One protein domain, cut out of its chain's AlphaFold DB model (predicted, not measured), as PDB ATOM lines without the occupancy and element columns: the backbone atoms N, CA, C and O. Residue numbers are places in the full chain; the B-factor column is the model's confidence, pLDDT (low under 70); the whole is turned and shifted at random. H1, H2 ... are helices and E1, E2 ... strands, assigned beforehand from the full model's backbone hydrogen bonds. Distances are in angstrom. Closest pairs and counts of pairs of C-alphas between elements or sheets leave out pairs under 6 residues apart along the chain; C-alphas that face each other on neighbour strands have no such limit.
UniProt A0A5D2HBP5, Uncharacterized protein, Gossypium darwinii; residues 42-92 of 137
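What this domain is: This is residues 42 to 92 of the 137 residues of an uncharacterized protein of Gossypium darwinii (UniProt A0A5D2HBP5). A single hairpin of two antiparallel strands, E1 and E2, makes the middle of a loose, flat model, with one short helix off each end of it along the chain. The stretch before E1, with H1, folds back alongside the hairpin, and the stretch after E2 leads away to H2, with residues 80 to 87 sticking out. The printed part has 51 residues, with two named helices and two named strands in the order H1, E1, E2, H2. The class is mixed, helices and strands, though under half of the residues, 24 of 51, are in named elements. The whole is loose, with a radius of gyration of the C-alphas of 13.9 A, and spans 41 by 25 by 12 A.

How they stand to each other: E1, residues 57 to 62, and E2, residues 71 to 76, form a hairpin, antiparallel at 158 degrees between their directions. N 59 and O 74 are within hydrogen-bond range at 2.8 A, as are N 76 and O 57 at 2.8 A. H1, residues 47 to 50, comes nearest to E2 at the C-alphas of Tyr 50 and Val 76, 6.9 A apart. H2, residues 85 to 92, is apart from H1 and E1. In H2 every O i to N i+4 pair is within hydrogen-bond range; H1 is too short for such a pair.

Where its parts are: E1 begins at C-alpha 57, (119.384, 124.016, 135.497), and is 16.6 A long; E2 is 15.8 A. H1 measures 5.4 A. H2 measures 11.0 A and ends at C-alpha 92, (108.093, 120.130, 119.673).

The domain as a whole: The two C-alphas farthest apart, those of Asp 67 and Lys 82, are 41.5 A from each other. The printed part has no cut, and its three links are short. Mean pLDDT of the printed part is 71.7; 24 residues are under 70, among them residues 42 to 45 and 80 to 92.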
ATOM      1  N   ALA A  42     121.720 104.686 144.804       52.97
ATOM      2  CA  ALA A  42     122.803 105.621 144.517       52.97
ATOM      3  C   ALA A  42     122.605 106.452 143.232       52.97
ATOM      4  O   ALA A  42     123.339 107.418 143.031       52.97
ATOM      5  N   PHE A  43     121.627 106.125 142.374       57.56
ATOM      6  CA  PHE A  43     121.364 106.862 141.125       57.56
ATOM      7  C   PHE A  43     119.922 107.391 141.035       57.56
ATOM      8  O   PHE A  43     119.262 107.328 139.999       57.56
ATOM      9  N   LEU A  44     119.407 107.911 142.147       61.84
ATOM     10  CA  LEU A  44     118.133 108.626 142.197       61.84
ATOM     11  C   LEU A  44     118.408 110.126 142.300       61.84
ATOM     12  O   LEU A  44     118.726 110.637 143.370       61.84
ATOM     13  N   VAL A  45     118.276 110.845 141.182       68.75
ATOM     14  CA  VAL A  45     118.251 112.312 141.210       68.75
ATOM     15  C   VAL A  45     116.844 112.767 141.566       68.75
ATOM     16  O   VAL A  45     115.890 112.530 140.821       68.75
ATOM     17  N   ASN A  46     116.713 113.427 142.716       70.50
ATOM     18  CA  ASN A  46     115.463 114.036 143.129       70.50
ATOM     19  C   ASN A  46     115.282 115.386 142.425       70.50
ATOM     20  O   ASN A  46     115.936 116.375 142.747       70.50
ATOM     21  N   LEU A  47     114.359 115.447 141.467       72.56
ATOM     22  CA  LEU A  47     114.072 116.691 140.748       72.56
ATOM     23  C   LEU A  47     113.428 117.767 141.640       72.56
ATOM     24  O   LEU A  47     113.425 118.937 141.263       72.56
ATOM     25  N   SER A  48     112.925 117.410 142.828       69.50
ATOM     26  CA  SER A  48     112.425 118.380 143.810       69.50
ATOM     27  C   SER A  48     113.518 119.298 144.358       69.50
ATOM     28  O   SER A  48     113.206 120.411 144.772       69.50
ATOM     29  N   ASP A  49     114.789 118.902 144.286       74.31
ATOM     30  CA  ASP A  49     115.909 119.772 144.668       74.31
ATOM     31  C   ASP A  49     116.089 120.944 143.679       74.31
ATOM     32  O   ASP A  49     116.740 121.938 143.987       74.31
ATOM     33  N   TYR A  50     115.448 120.864 142.505       73.56
ATOM     34  CA  TYR A  50     115.446 121.889 141.458       73.56
ATOM     35  C   TYR A  50     114.110 122.645 141.370       73.56
ATOM     36  O   TYR A  50     113.824 123.271 140.349       73.56
ATOM     37  N   VAL A  51     113.271 122.587 142.415       65.50
ATOM     38  CA  VAL A  51     111.924 123.187 142.397       65.50
ATOM     39  C   VAL A  51     111.956 124.714 142.269       65.50
ATOM     40  O   VAL A  51     111.088 125.294 141.620       65.50
ATOM     41  N   ASP A  52     112.980 125.367 142.827       68.56
ATOM     42  CA  ASP A  52     113.183 126.817 142.741       68.56
ATOM     43  C   ASP A  52     113.936 127.193 141.457       68.56
ATOM     44  O   ASP A  52     114.965 127.864 141.490       68.56
ATOM     45  N   ALA A  53     113.439 126.728 140.304       67.38
ATOM     46  CA  ALA A  53     114.019 126.901 138.965       67.38
ATOM     47  C   ALA A  53     114.048 128.370 138.461       67.38
ATOM     48  O   ALA A  53     113.865 128.642 137.272       67.38
ATOM     49  N   SER A  54     114.301 129.314 139.372       71.50
ATOM     50  CA  SER A  54     114.669 130.718 139.184       71.50
ATOM     51  C   SER A  54     115.780 130.906 138.152       71.50
ATOM     52  O   SER A  54     115.818 131.925 137.461       71.50
ATOM     53  N   LYS A  55     116.652 129.904 137.996       78.12
ATOM     54  CA  LYS A  55     117.581 129.768 136.875       78.12
ATOM     55  C   LYS A  55     117.379 128.406 136.204       78.12
ATOM     56  O   LYS A  55     117.203 127.418 136.918       78.12
ATOM     57  N   PRO A  56     117.437 128.331 134.860       78.88
ATOM     58  CA  PRO A  56     117.460 127.052 134.164       78.88
ATOM     59  C   PRO A  56     118.642 126.215 134.663       78.88
ATOM     60  O   PRO A  56     119.774 126.697 134.684       78.88
ATOM     61  N   SER A  57     118.372 124.977 135.058       80.44
ATOM     62  CA  SER A  57     119.384 124.016 135.497       80.44
ATOM     63  C   SER A  57     119.423 122.843 134.529       80.44
ATOM     64  O   SER A  57     118.376 122.407 134.053       80.44
ATOM     65  N   VAL A  58     120.617 122.332 134.236       81.56
ATOM     66  CA  VAL A  58     120.811 121.161 133.374       81.56
ATOM     67  C   VAL A  58     121.466 120.060 134.192       81.56
ATOM     68  O   VAL A  58     122.520 120.266 134.789       81.56
ATOM     69  N   VAL A  59     120.850 118.882 134.195       83.12
ATOM     70  CA  VAL A  59     121.367 117.678 134.844       83.12
ATOM     71  C   VAL A  59     121.637 116.624 133.781       83.12
ATOM     72  O   VAL A  59     120.787 116.349 132.939       83.12
ATOM     73  N   SER A  60     122.822 116.025 133.822       81.19
ATOM     74  CA  SER A  60     123.222 114.949 132.918       81.19
ATOM     75  C   SER A  60     123.180 113.615 133.646       81.19
ATOM     76  O   SER A  60     123.905 113.406 134.614       81.19
ATOM     77  N   LEU A  61     122.329 112.715 133.168       81.44
ATOM     78  CA  LEU A  61     122.122 111.390 133.735       81.44
ATOM     79  C   LEU A  61     122.593 110.334 132.729       81.44
ATOM     80  O   LEU A  61     121.930 110.155 131.705       81.44
ATOM     81  N   PRO A  62     123.717 109.633 132.958       78.38
ATOM     82  CA  PRO A  62     124.078 108.490 132.126       78.38
ATOM     83  C   PRO A  62     122.964 107.437 132.123       78.38
ATOM     84  O   PRO A  62     122.417 107.078 133.168       78.38
ATOM     85  N   LEU A  63     122.628 106.930 130.938       76.56
ATOM     86  CA  LEU A  63     121.648 105.863 130.782       76.56
ATOM     87  C   LEU A  63     122.328 104.517 131.045       76.56
ATOM     88  O   LEU A  63     122.992 103.947 130.178       76.56
ATOM     89  N   LEU A  64     122.168 104.011 132.267       68.19
ATOM     90  CA  LEU A  64     122.628 102.677 132.653       68.19
ATOM     91  C   LEU A  64     121.981 101.606 131.760       68.19
ATOM     92  O   LEU A  64     120.775 101.613 131.530       68.19
ATOM     93  N   GLY A  65     122.800 100.686 131.244       66.19
ATOM     94  CA  GLY A  65     122.362  99.652 130.299       66.19
ATOM     95  C   GLY A  65     122.309 100.098 128.833       66.19
ATOM     96  O   GLY A  65     121.946  99.293 127.978       66.19
ATOM     97  N   CYS A  66     122.693 101.343 128.520       66.25
ATOM     98  CA  CYS A  66     122.943 101.779 127.150       66.25
ATOM     99  C   CYS A  66     124.409 101.515 126.766       66.25
ATOM    100  O   CYS A  66     125.332 102.114 127.313       66.25
ATOM    101  N   ASP A  67     124.613 100.629 125.797       70.06
ATOM    102  CA  ASP A  67     125.905 100.254 125.206       70.06
ATOM    103  C   ASP A  67     126.585 101.399 124.437       70.06
ATOM    104  O   ASP A  67     127.808 101.441 124.325       70.06
ATOM    105  N   SER A  68     125.802 102.369 123.966       75.81
ATOM    106  CA  SER A  68     126.292 103.572 123.285       75.81
ATOM    107  C   SER A  68     126.849 104.651 124.231       75.81
ATOM    108  O   SER A  68     127.273 105.703 123.750       75.81
ATOM    109  N   GLY A  69     126.803 104.459 125.557       79.44
ATOM    110  CA  GLY A  69     127.222 105.488 126.523       79.44
ATOM    111  C   GLY A  69     126.326 106.735 126.520       79.44
ATOM    112  O   GLY A  69     126.778 107.836 126.834       79.44
ATOM    113  N   ALA A  70     125.062 106.583 126.121       75.75
ATOM    114  CA  ALA A  70     124.139 107.702 125.985       75.75
ATOM    115  C   ALA A  70     123.860 108.386 127.336       75.75
ATOM    116  O   ALA A  70     123.726 107.737 128.374       75.75
ATOM    117  N   THR A  71     123.734 109.714 127.303       82.31
ATOM    118  CA  THR A  71     123.445 110.552 128.473       82.31
ATOM    119  C   THR A  71     122.140 111.308 128.256       82.31
ATOM    120  O   THR A  71     121.948 111.962 127.231       82.31
ATOM    121  N   LEU A  72     121.237 111.231 129.229       80.75
ATOM    122  CA  LEU A  72     120.010 112.011 129.266       80.75
ATOM    123  C   LEU A  72     120.310 113.389 129.860       80.75
ATOM    124  O   LEU A  72     120.602 113.512 131.048       80.75
ATOM    125  N   HIS A  73     120.221 114.428 129.033       82.19
ATOM    126  CA  HIS A  73     120.264 115.813 129.494       82.19
ATOM    127  C   HIS A  73     118.851 116.259 129.886       82.19
ATOM    128  O   HIS A  73     117.951 116.304 129.047       82.19
ATOM    129  N   VAL A  74     118.654 116.583 131.161       81.56
ATOM    130  CA  VAL A  74     117.396 117.080 131.722       81.56
ATOM    131  C   VAL A  74     117.550 118.564 132.015       81.56
ATOM    132  O   VAL A  74     118.358 118.941 132.860       81.56
ATOM    133  N   THR A  75     116.759 119.401 131.350       81.50
ATOM    134  CA  THR A  75     116.683 120.835 131.656       81.50
ATOM    135  C   THR A  75     115.464 121.102 132.528       81.50
ATOM    136  O   THR A  75     114.337 120.810 132.130       81.50
ATOM    137  N   VAL A  76     115.683 121.681 133.705       83.19
ATOM    138  CA  VAL A  76     114.629 122.131 134.616       83.19
ATOM    139  C   VAL A  76     114.555 123.650 134.542       83.19
ATOM    140  O   VAL A  76     115.533 124.342 134.819       83.19
ATOM    141  N   GLN A  77     113.400 124.172 134.142       80.12
ATOM    142  CA  GLN A  77     113.165 125.604 133.994       80.12
ATOM    143  C   GLN A  77     111.753 125.954 134.456       80.12
ATOM    144  O   GLN A  77     110.787 125.291 134.075       80.12
ATOM    145  N   LEU A  78     111.621 127.030 135.238       77.69
ATOM    146  CA  LEU A  78     110.320 127.578 135.597       77.69
ATOM    147  C   LEU A  78     109.706 128.291 134.386       77.69
ATOM    148  O   LEU A  78     110.187 129.340 133.954       77.69
ATOM    149  N   LEU A  79     108.620 127.738 133.845       73.62
ATOM    150  CA  LEU A  79     107.852 128.387 132.785       73.62
ATOM    151  C   LEU A  79     106.764 129.258 133.404       73.62
ATOM    152  O   LEU A  79     105.871 128.770 134.095       73.62
ATOM    153  N   THR A  80     106.809 130.560 133.128       69.88
ATOM    154  CA  THR A  80     105.709 131.462 133.477       69.88
ATOM    155  C   THR A  80     104.711 131.521 132.321       69.88
ATOM    156  O   THR A  80     105.077 131.451 131.143       69.88
ATOM    157  N   SER A  81     103.425 131.642 132.652       64.62
ATOM    158  CA  SER A  81     102.301 131.595 131.702       64.62
ATOM    159  C   SER A  81     102.362 132.639 130.578       64.62
ATOM    160  O   SER A  81     101.640 132.513 129.593       64.62
ATOM    161  N   LYS A  82     103.221 133.660 130.699       61.09
ATOM    162  CA  LYS A  82     103.302 134.781 129.759       61.09
ATOM    163  C   LYS A  82     104.265 134.553 128.581       61.09
ATOM    164  O   LYS A  82     104.072 135.194 127.555       61.09
ATOM    165  N   THR A  83     105.264 133.672 128.694       57.53
ATOM    166  CA  THR A  83     106.343 133.557 127.680       57.53
ATOM    167  C   THR A  83     106.925 132.150 127.482       57.53
ATOM    168  O   THR A  83     107.914 132.022 126.779       57.53
ATOM    169  N   GLY A  84     106.417 131.105 128.152       55.28
ATOM    170  CA  GLY A  84     107.108 129.799 128.169       55.28
ATOM    171  C   GLY A  84     106.396 128.648 127.459       55.28
ATOM    172  O   GLY A  84     107.039 127.773 126.885       55.28
ATOM    173  N   PHE A  85     105.062 128.618 127.505       61.84
ATOM    174  CA  PHE A  85     104.304 127.467 127.002       61.84
ATOM    175  C   PHE A  85     104.284 127.386 125.470       61.84
ATOM    176  O   PHE A  85     104.330 126.291 124.917       61.84
ATOM    177  N   ARG A  86     104.247 128.533 124.778       66.56
ATOM    178  CA  ARG A  86     104.102 128.582 123.317       66.56
ATOM    179  C   ARG A  86     105.394 128.200 122.589       66.56
ATOM    180  O   ARG A  86     105.324 127.416 121.648       66.56
ATOM    181  N   GLU A  87     106.559 128.689 123.024       66.75
ATOM    182  CA  GLU A  87     107.854 128.324 122.430       66.75
ATOM    183  C   GLU A  87     108.156 126.823 122.548       66.75
ATOM    184  O   GLU A  87     108.669 126.228 121.600       66.75
ATOM    185  N   PHE A  88     107.813 126.188 123.675       64.38
ATOM    186  CA  PHE A  88     108.079 124.760 123.870       64.38
ATOM    187  C   PHE A  88     107.229 123.875 122.948       64.38
ATOM    188  O   PHE A  88     107.728 122.908 122.367       64.38
ATOM    189  N   GLU A  89     105.950 124.210 122.763       68.56
ATOM    190  CA  GLU A  89     105.109 123.511 121.787       68.56
ATOM    191  C   GLU A  89     105.611 123.723 120.355       68.56
ATOM    192  O   GLU A  89     105.643 122.773 119.575       68.56
ATOM    193  N   GLN A  90     106.119 124.915 120.040       69.62
ATOM    194  CA  GLN A  90     106.666 125.216 118.719       69.62
ATOM    195  C   GLN A  90     107.971 124.448 118.438       69.62
ATOM    196  O   GLN A  90     108.147 123.901 117.351       69.62
ATOM    197  N   GLN A  91     108.867 124.311 119.422       67.12
ATOM    198  CA  GLN A  91     110.049 123.446 119.301       67.12
ATOM    199  C   GLN A  91     109.670 121.969 119.134       67.12
ATOM    200  O   GLN A  91     110.268 121.276 118.309       67.12
ATOM    201  N   ARG A  92     108.644 121.485 119.852       67.00
ATOM    202  CA  ARG A  92     108.093 120.130 119.673       67.00
ATOM    203  C   ARG A  92     107.561 119.929 118.253       67.00
ATOM    204  O   ARG A  92     107.810 118.882 117.661       67.00
TER     205      ARG A  92